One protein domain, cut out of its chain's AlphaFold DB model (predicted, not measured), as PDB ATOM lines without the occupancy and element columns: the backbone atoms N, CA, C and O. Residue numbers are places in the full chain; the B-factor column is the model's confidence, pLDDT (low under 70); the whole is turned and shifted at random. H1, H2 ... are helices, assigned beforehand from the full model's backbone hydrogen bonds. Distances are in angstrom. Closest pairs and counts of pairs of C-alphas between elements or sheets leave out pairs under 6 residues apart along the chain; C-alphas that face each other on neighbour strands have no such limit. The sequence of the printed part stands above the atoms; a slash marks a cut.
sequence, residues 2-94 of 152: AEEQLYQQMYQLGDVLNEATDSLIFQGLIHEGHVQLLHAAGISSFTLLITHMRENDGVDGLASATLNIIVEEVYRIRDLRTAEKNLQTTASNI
ATOM      1  N   ALA A   2     118.053 179.161 169.233       55.31
ATOM      2  CA  ALA A   2     117.974 180.298 170.171       55.31
ATOM      3  C   ALA A   2     116.844 180.195 171.224       55.31
ATOM      4  O   ALA A   2     117.054 180.576 172.370       55.31
ATOM      5  N   GLU A   3     115.672 179.652 170.872       43.53
ATOM      6  CA  GLU A   3     114.553 179.495 171.822       43.53
ATOM      7  C   GLU A   3     114.859 178.478 172.923       43.53
ATOM      8  O   GLU A   3     114.611 178.742 174.090       43.53
ATOM      9  N   GLU A   4     115.470 177.349 172.575       41.31
ATOM     10  CA  GLU A   4     115.760 176.251 173.507       41.31
ATOM     11  C   GLU A   4     116.773 176.650 174.597       41.31
ATOM     12  O   GLU A   4     116.654 176.246 175.751       41.31
ATOM     13  N   GLN A   5     117.726 177.530 174.264       51.09
ATOM     14  CA  GLN A   5     118.648 178.129 175.239       51.09
ATOM     15  C   GLN A   5     117.959 179.161 176.143       51.09
ATOM     16  O   GLN A   5     118.315 179.285 177.313       51.09
ATOM     17  N   LEU A   6     116.958 179.873 175.619       52.12
ATOM     18  CA  LEU A   6     116.097 180.773 176.390       52.12
ATOM     19  C   LEU A   6     115.228 179.977 177.378       52.12
ATOM     20  O   LEU A   6     115.146 180.340 178.552       52.12
ATOM     21  N   TYR A   7     114.681 178.844 176.927       50.94
ATOM     22  CA  TYR A   7     113.953 177.869 177.743       50.94
ATOM     23  C   TYR A   7     114.825 177.273 178.859       50.94
ATOM     24  O   TYR A   7     114.386 177.201 180.004       50.94
ATOM     25  N   GLN A   8     116.074 176.895 178.566       48.31
ATOM     26  CA  GLN A   8     116.976 176.339 179.582       48.31
ATOM     27  C   GLN A   8     117.516 177.384 180.573       48.31
ATOM     28  O   GLN A   8     117.749 177.050 181.732       48.31
ATOM     29  N   GLN A   9     117.684 178.649 180.172       49.91
ATOM     30  CA  GLN A   9     118.118 179.710 181.094       49.91
ATOM     31  C   GLN A   9     117.020 180.177 182.048       49.91
ATOM     32  O   GLN A   9     117.321 180.510 183.193       49.91
ATOM     33  N   MET A  10     115.757 180.135 181.620       49.81
ATOM     34  CA  MET A  10     114.612 180.327 182.513       49.81
ATOM     35  C   MET A  10     114.569 179.297 183.651       49.81
ATOM     36  O   MET A  10     114.038 179.597 184.707       49.81
ATOM     37  N   TYR A  11     115.138 178.106 183.455       47.91
ATOM     38  CA  TYR A  11     115.188 177.055 184.473       47.91
ATOM     39  C   TYR A  11     116.293 177.254 185.528       47.91
ATOM     40  O   TYR A  11     116.264 176.586 186.558       47.91
ATOM     41  N   GLN A  12     117.273 178.142 185.301       46.62
ATOM     42  CA  GLN A  12     118.375 178.390 186.252       46.62
ATOM     43  C   GLN A  12     118.148 179.592 187.181       46.62
ATOM     44  O   GLN A  12     118.806 179.703 188.212       46.62
ATOM     45  N   LEU A  13     117.206 180.470 186.844       52.19
ATOM     46  CA  LEU A  13     116.730 181.573 187.677       52.19
ATOM     47  C   LEU A  13     115.288 181.219 188.048       52.19
ATOM     48  O   LEU A  13     114.511 181.007 187.127       52.19
ATOM     49  N   GLY A  14     114.933 181.115 189.336       64.44
ATOM     50  CA  GLY A  14     113.628 180.606 189.812       64.44
ATOM     51  C   GLY A  14     112.416 181.064 188.985       64.44
ATOM     52  O   GLY A  14     112.455 182.132 188.380       64.44
ATOM     53  N   ASP A  15     111.366 180.245 188.900       83.31
ATOM     54  CA  ASP A  15     110.249 180.491 187.976       83.31
ATOM     55  C   ASP A  15     109.697 181.926 188.085       83.31
ATOM     56  O   ASP A  15     109.382 182.397 189.177       83.31
ATOM     57  N   VAL A  16     109.585 182.620 186.946       89.75
ATOM     58  CA  VAL A  16     109.119 184.018 186.874       89.75
ATOM     59  C   VAL A  16     107.704 184.164 187.439       89.75
ATOM     60  O   VAL A  16     107.382 185.209 188.002       89.75
ATOM     61  N   LEU A  17     106.872 183.122 187.324       93.06
ATOM     62  CA  LEU A  17     105.550 183.101 187.939       93.06
ATOM     63  C   LEU A  17     105.648 183.215 189.459       93.06
ATOM     64  O   LEU A  17     104.944 184.037 190.031       93.06
ATOM     65  N   ASN A  18     106.544 182.452 190.086       90.75
ATOM     66  CA  ASN A  18     106.701 182.464 191.539       90.75
ATOM     67  C   ASN A  18     107.177 183.834 192.028       90.75
ATOM     68  O   ASN A  18     106.601 184.389 192.957       90.75
ATOM     69  N   GLU A  19     108.166 184.426 191.356       91.06
ATOM     70  CA  GLU A  19     108.650 185.767 191.709       91.06
ATOM     71  C   GLU A  19     107.566 186.836 191.564       91.06
ATOM     72  O   GLU A  19     107.443 187.720 192.413       91.06
ATOM     73  N   ALA A  20     106.760 186.749 190.504       94.25
ATOM     74  CA  ALA A  20     105.653 187.666 190.294       94.25
ATOM     75  C   ALA A  20     104.583 187.501 191.370       94.25
ATOM     76  O   ALA A  20     104.136 188.491 191.945       94.25
ATOM     77  N   THR A  21     104.191 186.267 191.687       94.62
ATOM     78  CA  THR A  21     103.187 186.026 192.723       94.62
ATOM     79  C   THR A  21     103.686 186.438 194.102       94.62
ATOM     80  O   THR A  21     102.931 187.071 194.835       94.62
ATOM     81  N   ASP A  22     104.954 186.189 194.431       93.00
ATOM     82  CA  ASP A  22     105.559 186.614 195.696       93.00
ATOM     83  C   ASP A  22     105.622 188.146 195.794       93.00
ATOM     84  O   ASP A  22     105.236 188.721 196.815       93.00
ATOM     85  N   SER A  23     106.031 188.824 194.713       93.56
ATOM     86  CA  SER A  23     106.034 190.292 194.609       93.56
ATOM     87  C   SER A  23     104.634 190.869 194.838       93.56
ATOM     88  O   SER A  23     104.452 191.785 195.640       93.56
ATOM     89  N   LEU A  24     103.618 190.310 194.178       96.69
ATOM     90  CA  LEU A  24     102.242 190.793 194.274       96.69
ATOM     91  C   LEU A  24     101.602 190.503 195.637       96.69
ATOM     92  O   LEU A  24     100.832 191.333 196.126       96.69
ATOM     93  N   ILE A  25     101.922 189.364 196.262       95.50
ATOM     94  CA  ILE A  25     101.504 189.049 197.637       95.50
ATOM     95  C   ILE A  25     102.132 190.046 198.605       95.50
ATOM     96  O   ILE A  25     101.433 190.615 199.442       95.50
ATOM     97  N   PHE A  26     103.432 190.314 198.464       93.19
ATOM     98  CA  PHE A  26     104.136 191.285 199.297       93.19
ATOM     99  C   PHE A  26     103.546 192.698 199.170       93.19
ATOM    100  O   PHE A  26     103.444 193.423 200.158       93.19
ATOM    101  N   GLN A  27     103.104 193.080 197.970       93.81
ATOM    102  CA  GLN A  27     102.420 194.352 197.712       93.81
ATOM    103  C   GLN A  27     100.948 194.370 198.168       93.81
ATOM    104  O   GLN A  27     100.308 195.419 198.117       93.81
ATOM    105  N   GLY A  28     100.393 193.232 198.601       94.62
ATOM    106  CA  GLY A  28      98.989 193.101 198.999       94.62
ATOM    107  C   GLY A  28      97.993 193.182 197.837       94.62
ATOM    108  O   GLY A  28      96.812 193.439 198.065       94.62
ATOM    109  N   LEU A  29      98.450 192.988 196.596       96.25
ATOM    110  CA  LEU A  29      97.616 193.055 195.388       96.25
ATOM    111  C   LEU A  29      96.921 191.724 195.085       96.25
ATOM    112  O   LEU A  29      95.845 191.700 194.490       96.25
ATOM    113  N   ILE A  30      97.524 190.617 195.521       96.50
ATOM    114  CA  ILE A  30      96.934 189.278 195.503       96.50
ATOM    115  C   ILE A  30      97.189 188.595 196.857       96.50
ATOM    116  O   ILE A  30      97.959 189.093 197.674       96.50
ATOM    117  N   HIS A  31      96.571 187.441 197.100       95.12
ATOM    118  CA  HIS A  31      96.828 186.613 198.280       95.12
ATOM    119  C   HIS A  31      97.174 185.179 197.869       95.12
ATOM    120  O   HIS A  31      96.865 184.763 196.752       95.12
ATOM    121  N   GLU A  32      97.727 184.384 198.789       94.38
ATOM    122  CA  GLU A  32      98.124 182.988 198.533       94.38
ATOM    123  C   GLU A  32      96.999 182.136 197.924       94.38
ATOM    124  O   GLU A  32      97.244 181.325 197.035       94.38
ATOM    125  N   GLY A  33      95.741 182.370 198.320       96.00
ATOM    126  CA  GLY A  33      94.585 181.697 197.716       96.00
ATOM    127  C   GLY A  33      94.450 181.906 196.197       96.00
ATOM    128  O   GLY A  33      94.017 180.995 195.503       96.00
ATOM    129  N   HIS A  34      94.875 183.050 195.646       96.25
ATOM    130  CA  HIS A  34      94.882 183.270 194.196       96.25
ATOM    131  C   HIS A  34      95.935 182.397 193.507       96.25
ATOM    132  O   HIS A  34      95.678 181.852 192.438       96.25
ATOM    133  N   VAL A  35      97.095 182.207 194.142       95.00
ATOM    134  CA  VAL A  35      98.154 181.321 193.636       95.00
ATOM    135  C   VAL A  35      97.699 179.861 193.675       95.00
ATOM    136  O   VAL A  35      97.934 179.109 192.733       95.00
ATOM    137  N   GLN A  36      96.965 179.462 194.717       95.94
ATOM    138  CA  GLN A  36      96.371 178.124 194.792       95.94
ATOM    139  C   GLN A  36      95.369 177.864 193.659       95.94
ATOM    140  O   GLN A  36      95.337 176.751 193.141       95.94
ATOM    141  N   LEU A  37      94.595 178.872 193.233       96.69
ATOM    142  CA  LEU A  37      93.697 178.754 192.077       96.69
ATOM    143  C   LEU A  37      94.469 178.548 190.765       96.69
ATOM    144  O   LEU A  37      94.070 177.716 189.954       96.69
ATOM    145  N   LEU A  38      95.605 179.231 190.580       95.06
ATOM    146  CA  LEU A  38      96.497 178.977 189.439       95.06
ATOM    147  C   LEU A  38      97.019 177.535 189.454       95.06
ATOM    148  O   LEU A  38      96.916 176.830 188.452       95.06
ATOM    149  N   HIS A  39      97.504 177.057 190.602       94.75
ATOM    150  CA  HIS A  39      97.969 175.675 190.743       94.75
ATOM    151  C   HIS A  39      96.853 174.648 190.514       94.75
ATOM    152  O   HIS A  39      97.095 173.621 189.883       94.75
ATOM    153  N   ALA A  40      95.633 174.922 190.982       94.81
ATOM    154  CA  ALA A  40      94.468 174.070 190.746       94.81
ATOM    155  C   ALA A  40      94.100 173.991 189.255       94.81
ATOM    156  O   ALA A  40      93.668 172.939 188.790       94.81
ATOM    157  N   ALA A  41      94.344 175.064 188.498       93.44
ATOM    158  CA  ALA A  41      94.247 175.085 187.040       93.44
ATOM    159  C   ALA A  41      95.468 174.464 186.325       93.44
ATOM    160  O   ALA A  41      95.554 174.504 185.102       93.44
ATOM    161  N   GLY A  42      96.426 173.888 187.061       93.19
ATOM    162  CA  GLY A  42      97.645 173.296 186.502       93.19
ATOM    163  C   GLY A  42      98.709 174.318 186.090       93.19
ATOM    164  O   GLY A  42      99.678 173.960 185.424       93.19
ATOM    165  N   ILE A  43      98.568 175.583 186.485       94.38
ATOM    166  CA  ILE A  43      99.472 176.675 186.122       94.38
ATOM    167  C   ILE A  43     100.533 176.831 187.212       94.38
ATOM    168  O   ILE A  43     100.346 177.574 188.169       94.38
ATOM    169  N   SER A  44     101.656 176.125 187.071       90.31
ATOM    170  CA  SER A  44     102.766 176.155 188.040       90.31
ATOM    171  C   SER A  44     104.052 176.797 187.507       90.31
ATOM    172  O   SER A  44     105.104 176.669 188.125       90.31
ATOM    173  N   SER A  45     104.004 177.402 186.317       90.62
ATOM    174  CA  SER A  45     105.155 178.067 185.698       90.62
ATOM    175  C   SER A  45     104.727 179.173 184.747       90.62
ATOM    176  O   SER A  45     103.603 179.156 184.235       90.62
ATOM    177  N   PHE A  46     105.648 180.084 184.425       89.88
ATOM    178  CA  PHE A  46     105.449 181.068 183.355       89.88
ATOM    179  C   PHE A  46     105.002 180.419 182.041       89.88
ATOM    180  O   PHE A  46     104.063 180.886 181.402       89.88
ATOM    181  N   THR A  47     105.657 179.329 181.630       89.06
ATOM    182  CA  THR A  47     105.329 178.649 180.371       89.06
ATOM    183  C   THR A  47     103.899 178.128 180.383       89.06
ATOM    184  O   THR A  47     103.175 178.334 179.413       89.06
ATOM    185  N   LEU A  48     103.476 177.508 181.487       91.62
ATOM    186  CA  LEU A  48     102.110 177.009 181.630       91.62
ATOM    187  C   LEU A  48     101.095 178.154 181.681       91.62
ATOM    188  O   LEU A  48     100.043 178.032 181.067       91.62
ATOM    189  N   LEU A  49     101.427 179.286 182.312       92.38
ATOM    190  CA  LEU A  49     100.570 180.473 182.310       92.38
ATOM    191  C   LEU A  49     100.355 180.992 180.885       92.38
ATOM    192  O   LEU A  49      99.225 181.248 180.489       92.38
ATOM    193  N   ILE A  50     101.418 181.122 180.088       90.31
ATOM    194  CA  ILE A  50     101.296 181.615 178.711       90.31
ATOM    195  C   ILE A  50     100.513 180.652 177.827       90.31
ATOM    196  O   ILE A  50      99.697 181.105 177.026       90.31
ATOM    197  N   THR A  51     100.748 179.347 177.954       90.88
ATOM    198  CA  THR A  51      99.958 178.347 177.230       90.88
ATOM    199  C   THR A  51      98.489 178.443 177.625       90.88
ATOM    200  O   THR A  51      97.632 178.566 176.753       90.88
ATOM    201  N   HIS A  52      98.205 178.516 178.927       92.94
ATOM    202  CA  HIS A  52      96.847 178.655 179.442       92.94
ATOM    203  C   HIS A  52      96.141 179.889 178.877       92.94
ATOM    204  O   HIS A  52      95.033 179.767 178.369       92.94
ATOM    205  N   MET A  53      96.806 181.048 178.885       90.88
ATOM    206  CA  MET A  53      96.264 182.315 178.372       90.88
ATOM    207  C   MET A  53      96.066 182.345 176.847       90.88
ATOM    208  O   MET A  53      95.417 183.254 176.337       90.88
ATOM    209  N   ARG A  54      96.648 181.404 176.092       89.50
ATOM    210  CA  ARG A  54      96.391 181.261 174.645       89.50
ATOM    211  C   ARG A  54      95.161 180.415 174.355       89.50
ATOM    212  O   ARG A  54      94.554 180.578 173.302       89.50
ATOM    213  N   GLU A  55      94.858 179.485 175.249       90.25
ATOM    214  CA  GLU A  55      93.850 178.446 175.048       90.25
ATOM    215  C   GLU A  55      92.558 178.730 175.826       90.25
ATOM    216  O   GLU A  55      91.514 178.185 175.477       90.25
ATOM    217  N   ASN A  56      92.612 179.592 176.846       89.00
ATOM    218  CA  ASN A  56      91.520 179.836 177.785       89.00
ATOM    219  C   ASN A  56      91.351 181.332 178.093       89.00
ATOM    220  O   ASN A  56      92.324 182.083 178.140       89.00
ATOM    221  N   ASP A  57      90.116 181.737 178.407       83.31
ATOM    222  CA  ASP A  57      89.746 183.132 178.709       83.31
ATOM    223  C   ASP A  57      89.892 183.517 180.197       83.31
ATOM    224  O   ASP A  57      89.556 184.633 180.602       83.31
ATOM    225  N   GLY A  58      90.368 182.608 181.051       90.94
ATOM    226  CA  GLY A  58      90.476 182.866 182.484       90.94
ATOM    227  C   GLY A  58      90.858 181.648 183.311       90.94
ATOM    228  O   GLY A  58      91.204 180.597 182.778       90.94
ATOM    229  N   VAL A  59      90.792 181.800 184.631       94.06
ATOM    230  CA  VAL A  59      91.016 180.731 185.611       94.06
ATOM    231  C   VAL A  59      89.794 180.668 186.517       94.06
ATOM    232  O   VAL A  59      89.386 181.688 187.074       94.06
ATOM    233  N   ASP A  60      89.201 179.484 186.655       93.25
ATOM    234  CA  ASP A  60      87.994 179.298 187.458       93.25
ATOM    235  C   ASP A  60      88.208 179.762 188.904       93.25
ATOM    236  O   ASP A  60      89.199 179.435 189.556       93.25
ATOM    237  N   GLY A  61      87.266 180.562 189.407       92.19
ATOM    238  CA  GLY A  61      87.340 181.145 190.749       92.19
ATOM    239  C   GLY A  61      88.307 182.327 190.892       92.19
ATOM    240  O   GLY A  61      88.333 182.940 191.957       92.19
ATOM    241  N   LEU A  62      89.057 182.691 189.847       95.56
ATOM    242  CA  LEU A  62      89.947 183.849 189.840       95.56
ATOM    243  C   LEU A  62      89.332 184.987 189.019       95.56
ATOM    244  O   LEU A  62      88.994 184.829 187.848       95.56
ATOM    245  N   ALA A  63      89.199 186.167 189.624       95.44
ATOM    246  CA  ALA A  63      88.694 187.332 188.907       95.44
ATOM    247  C   ALA A  63      89.638 187.710 187.751       95.44
ATOM    248  O   ALA A  63      90.853 187.775 187.931       95.44
ATOM    249  N   SER A  64      89.075 188.036 186.582       93.31
ATOM    250  CA  SER A  64      89.856 188.411 185.391       93.31
ATOM    251  C   SER A  64      90.822 189.574 185.659       93.31
ATOM    252  O   SER A  64      91.970 189.529 185.231       93.31
ATOM    253  N   ALA A  65      90.413 190.572 186.451       94.50
ATOM    254  CA  ALA A  65      91.290 191.677 186.845       94.50
ATOM    255  C   ALA A  65      92.526 191.200 187.632       94.50
ATOM    256  O   ALA A  65      93.635 191.662 187.381       94.50
ATOM    257  N   THR A  66      92.343 190.247 188.549       95.88
ATOM    258  CA  THR A  66      93.434 189.651 189.329       95.88
ATOM    259  C   THR A  66      94.359 188.825 188.441       95.88
ATOM    260  O   THR A  66      95.575 188.952 188.553       95.88
ATOM    261  N   LEU A  67      93.803 188.023 187.527       95.19
ATOM    262  CA  LEU A  67      94.596 187.265 186.557       95.19
ATOM    263  C   LEU A  67      95.425 188.194 185.659       95.19
ATOM    264  O   LEU A  67      96.607 187.937 185.453       95.19
ATOM    265  N   ASN A  68      94.844 189.302 185.189       94.56
ATOM    266  CA  ASN A  68      95.554 190.289 184.377       94.56
ATOM    267  C   ASN A  68      96.721 190.928 185.138       94.56
ATOM    268  O   ASN A  68      97.813 190.999 184.585       94.56
ATOM    269  N   ILE A  69      96.535 191.307 186.409       95.88
ATOM    270  CA  ILE A  69      97.627 191.830 187.251       95.88
ATOM    271  C   ILE A  69      98.779 190.820 187.345       95.88
ATOM    272  O   ILE A  69      99.944 191.193 187.209       95.88
ATOM    273  N   ILE A  70      98.463 189.536 187.549       95.56
ATOM    274  CA  ILE A  70      99.475 188.475 187.617       95.56
ATOM    275  C   ILE A  70     100.217 188.364 186.284       95.56
ATOM    276  O   ILE A  70     101.445 188.373 186.267       95.56
ATOM    277  N   VAL A  71      99.492 188.299 185.167       94.75
ATOM    278  CA  VAL A  71     100.087 188.190 183.829       94.75
ATOM    279  C   VAL A  71     100.980 189.395 183.515       94.75
ATOM    280  O   VAL A  71     102.096 189.212 183.026       94.75
ATOM    281  N   GLU A  72     100.531 190.613 183.816       95.19
ATOM    282  CA  GLU A  72     101.306 191.839 183.604       95.19
ATOM    283  C   GLU A  72     102.610 191.843 184.412       95.19
ATOM    284  O   GLU A  72     103.679 192.103 183.852       95.19
ATOM    285  N   GLU A  73     102.558 191.500 185.702       95.44
ATOM    286  CA  GLU A  73     103.754 191.480 186.551       95.44
ATOM    287  C   GLU A  73     104.728 190.368 186.130       95.44
ATOM    288  O   GLU A  73     105.943 190.573 186.095       95.44
ATOM    289  N   VAL A  74     104.210 189.210 185.719       93.69
ATOM    290  CA  VAL A  74     105.009 188.115 185.158       93.69
ATOM    291  C   VAL A  74     105.789 188.569 183.919       93.69
ATOM    292  O   VAL A  74     106.996 188.325 183.818       93.69
ATOM    293  N   TYR A  75     105.141 189.269 182.982       93.19
ATOM    294  CA  TYR A  75     105.831 189.831 181.817       93.19
ATOM    295  C   TYR A  75     106.858 190.894 182.213       93.19
ATOM    296  O   TYR A  75     107.979 190.886 181.704       93.19
ATOM    297  N   ARG A  76     106.521 191.758 183.172       94.00
ATOM    298  CA  ARG A  76     107.434 192.787 183.678       94.00
ATOM    299  C   ARG A  76     108.714 192.188 184.266       94.00
ATOM    300  O   ARG A  76     109.804 192.648 183.931       94.00
ATOM    301  N   ILE A  77     108.612 191.159 185.109       91.31
ATOM    302  CA  ILE A  77     109.784 190.495 185.708       91.31
ATOM    303  C   ILE A  77     110.618 189.786 184.636       91.31
ATOM    304  O   ILE A  77     111.848 189.880 184.650       91.31
ATOM    305  N   ARG A  78     109.980 189.129 183.660       90.12
ATOM    306  CA  ARG A  78     110.680 188.519 182.518       90.12
ATOM    307  C   ARG A  78     111.515 189.548 181.747       90.12
ATOM    308  O   ARG A  78     112.680 189.286 181.422       90.12
ATOM    309  N   ASP A  79     110.929 190.699 181.447       89.25
ATOM    310  CA  ASP A  79     111.597 191.759 180.695       89.25
ATOM    311  C   ASP A  79     112.748 192.367 181.506       89.25
ATOM    312  O   ASP A  79     113.841 192.571 180.970       89.25
ATOM    313  N   LEU A  80     112.558 192.555 182.817       90.12
ATOM    314  CA  LEU A  80     113.613 192.999 183.732       90.12
ATOM    315  C   LEU A  80     114.786 192.017 183.790       90.12
ATOM    316  O   LEU A  80     115.928 192.446 183.643       90.12
ATOM    317  N   ARG A  81     114.538 190.707 183.912       86.25
ATOM    318  CA  ARG A  81     115.595 189.676 183.876       86.25
ATOM    319  C   ARG A  81     116.353 189.676 182.551       86.25
ATOM    320  O   ARG A  81     117.573 189.517 182.513       86.25
ATOM    321  N   THR A  82     115.637 189.887 181.449       87.12
ATOM    322  CA  THR A  82     116.252 190.000 180.120       87.12
ATOM    323  C   THR A  82     117.163 191.227 180.045       87.12
ATOM    324  O   THR A  82     118.302 191.131 179.580       87.12
ATOM    325  N   ALA A  83     116.699 192.374 180.547       85.06
ATOM    326  CA  ALA A  83     117.493 193.593 180.623       85.06
ATOM    327  C   ALA A  83     118.712 193.431 181.546       85.06
ATOM    328  O   ALA A  83     119.817 193.820 181.168       85.06
ATOM    329  N   GLU A  84     118.544 192.804 182.710       86.81
ATOM    330  CA  GLU A  84     119.624 192.528 183.658       86.81
ATOM    331  C   GLU A  84     120.721 191.679 183.013       86.81
ATOM    332  O   GLU A  84     121.893 192.053 183.043       86.81
ATOM    333  N   LYS A  85     120.356 190.584 182.340       83.88
ATOM    334  CA  LYS A  85     121.313 189.740 181.617       83.88
ATOM    335  C   LYS A  85     122.077 190.527 180.546       83.88
ATOM    336  O   LYS A  85     123.294 190.369 180.394       83.88
ATOM    337  N   ASN A  86     121.384 191.388 179.803       79.94
ATOM    338  CA  ASN A  86     122.011 192.240 178.793       79.94
ATOM    339  C   ASN A  86     122.988 193.244 179.426       79.94
ATOM    340  O   ASN A  86     124.079 193.469 178.890       79.94
ATOM    341  N   LEU A  87     122.644 193.805 180.587       86.38
ATOM    342  CA  LEU A  87     123.526 194.685 181.353       86.38
ATOM    343  C   LEU A  87     124.741 193.939 181.903       86.38
ATOM    344  O   LEU A  87     125.855 194.421 181.734       86.38
ATOM    345  N   GLN A  88     124.563 192.750 182.481       81.19
ATOM    346  CA  GLN A  88     125.666 191.907 182.958       81.19
ATOM    347  C   GLN A  88     126.629 191.545 181.818       81.19
ATOM    348  O   GLN A  88     127.850 191.630 181.975       81.19
ATOM    349  N   THR A  89     126.095 191.217 180.637       81.25
ATOM    350  CA  THR A  89     126.892 190.953 179.427       81.25
ATOM    351  C   THR A  89     127.662 192.199 178.993       81.25
ATOM    352  O   THR A  89     128.861 192.137 178.721       81.25
ATOM    353  N   THR A  90     126.993 193.353 178.966       81.25
ATOM    354  CA  THR A  90     127.611 194.632 178.598       81.25
ATOM    355  C   THR A  90     128.724 194.999 179.573       81.25
ATOM    356  O   THR A  90     129.837 195.271 179.135       81.25
ATOM    357  N   ALA A  91     128.458 194.934 180.881       79.00
ATOM    358  CA  ALA A  91     129.424 195.190 181.944       79.00
ATOM    359  C   ALA A  91     130.649 194.274 181.831       79.00
ATOM    360  O   ALA A  91     131.780 194.752 181.895       79.00
ATOM    361  N   SER A  92     130.432 192.984 181.560       77.38
ATOM    362  CA  SER A  92     131.508 192.010 181.341       77.38
ATOM    363  C   SER A  92     132.371 192.326 180.117       77.38
ATOM    364  O   SER A  92     133.523 191.904 180.057       77.38
ATOM    365  N   ASN A  93     131.845 193.070 179.140       80.00
ATOM    366  CA  ASN A  93     132.544 193.431 177.906       80.00
ATOM    367  C   ASN A  93     133.192 194.825 177.943       80.00
ATOM    368  O   ASN A  93     133.940 195.174 177.021       80.00
ATOM    369  N   ILE A  94     132.962 195.615 178.998       83.81
ATOM    370  CA  ILE A  94     133.597 196.927 179.172       83.81
ATOM    371  C   ILE A  94     135.123 196.767 179.156       83.81
ATOM    372  O   ILE A  94     135.697 195.910 179.823       83.81
TER     373      ILE A  94
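AT A GLANCE: This is residues 2 to 94 of the 152 residues of the protein "BnaC05g33120D protein" of Brassica napus (UniProt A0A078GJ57). One long helix, H5, makes the longest axis, and H2 packs across it at a steep angle, with H3 alongside H2, running the opposite way, and H4 meeting H2 end to end at a corner, about perpendicular to it. Residues 83 to 94, of which 83 to 93 belong to H5, stick out as an arm, while H1 lies off from the other helices and touches none of them. The printed part has 93 residues with five named helices, H1 to H5 in order along it, and no named strand; its class is all helix. It is only just compact, close to loose, with a radius of gyration of the C-alphas of 14.6 A, and the C-alphas span 50 by 29 by 18 A.

HOW THE PARTS SIT: H1, residues 2 to 10, is close to but not clearly touching H2, residues 16 to 26; their closest C-alphas, those of Met 10 and Val 16, are 7.9 A apart. H2 is close to but not clearly touching H3, residues 32 to 40, at a shallow tilt of 26 degrees, opposite ways; their closest C-alphas are those of Thr 21 and Val 35, at 6.9 A. H2 and H4, residues 46 to 55, only just touch, with 3 pairs of C-alphas within 8 A, and only at their ends; the closest C-alphas, those of Leu 17 and Phe 46, are 5.0 A apart, and the lines are about perpendicular at 84 degrees. H3 and H4 are only just apart, with 8.3 A between their closest C-alphas. H5, residues 64 to 93, touches H2 with residues 70 to 78 alone, at a steep tilt of 64 degrees, opposite ways; the closest C-alphas are those of Ala 20 and Val 74, at 5.2 A. H4 is close to but not clearly touching H5, with the closest C-alphas, those of Phe 46 and Val 74, 7.3 A apart. H3 and H5 are near each other, and H1 is apart from H3, H4 and H5. In H1, H2, H3, H4 and H5 every O i to N i+4 pair is within hydrogen-bond range.

IN THESE COORDINATES: H1 begins at C-alpha 2, (117.974, 180.298, 170.171), and runs 12.8 A to C-alpha 10. H2 measures 15.2 A from C-alpha 16 to C-alpha 26, H3 12.4 A from 32 to 40, and H4 14.5 A from 46 to 55. H5 runs 43.6 A from C-alpha 64, (89.856, 188.411, 185.391), to C-alpha 93, (132.544, 193.431, 177.906).

THE WHOLE: The two C-alphas farthest apart, those of Gly 61 and Ile 94, are 50.2 A from each other. Without residues 83 to 94, which stand free, the body spans 37 by 28 by 17 A. The printed part has no cut; the links H1 to H2, H2 to H3 and H3 to H4 are tight, and H4 to H5 is short. The mean pLDDT of the printed part is 85.5, and the model's confidence is under 70 at residues 2 to 14.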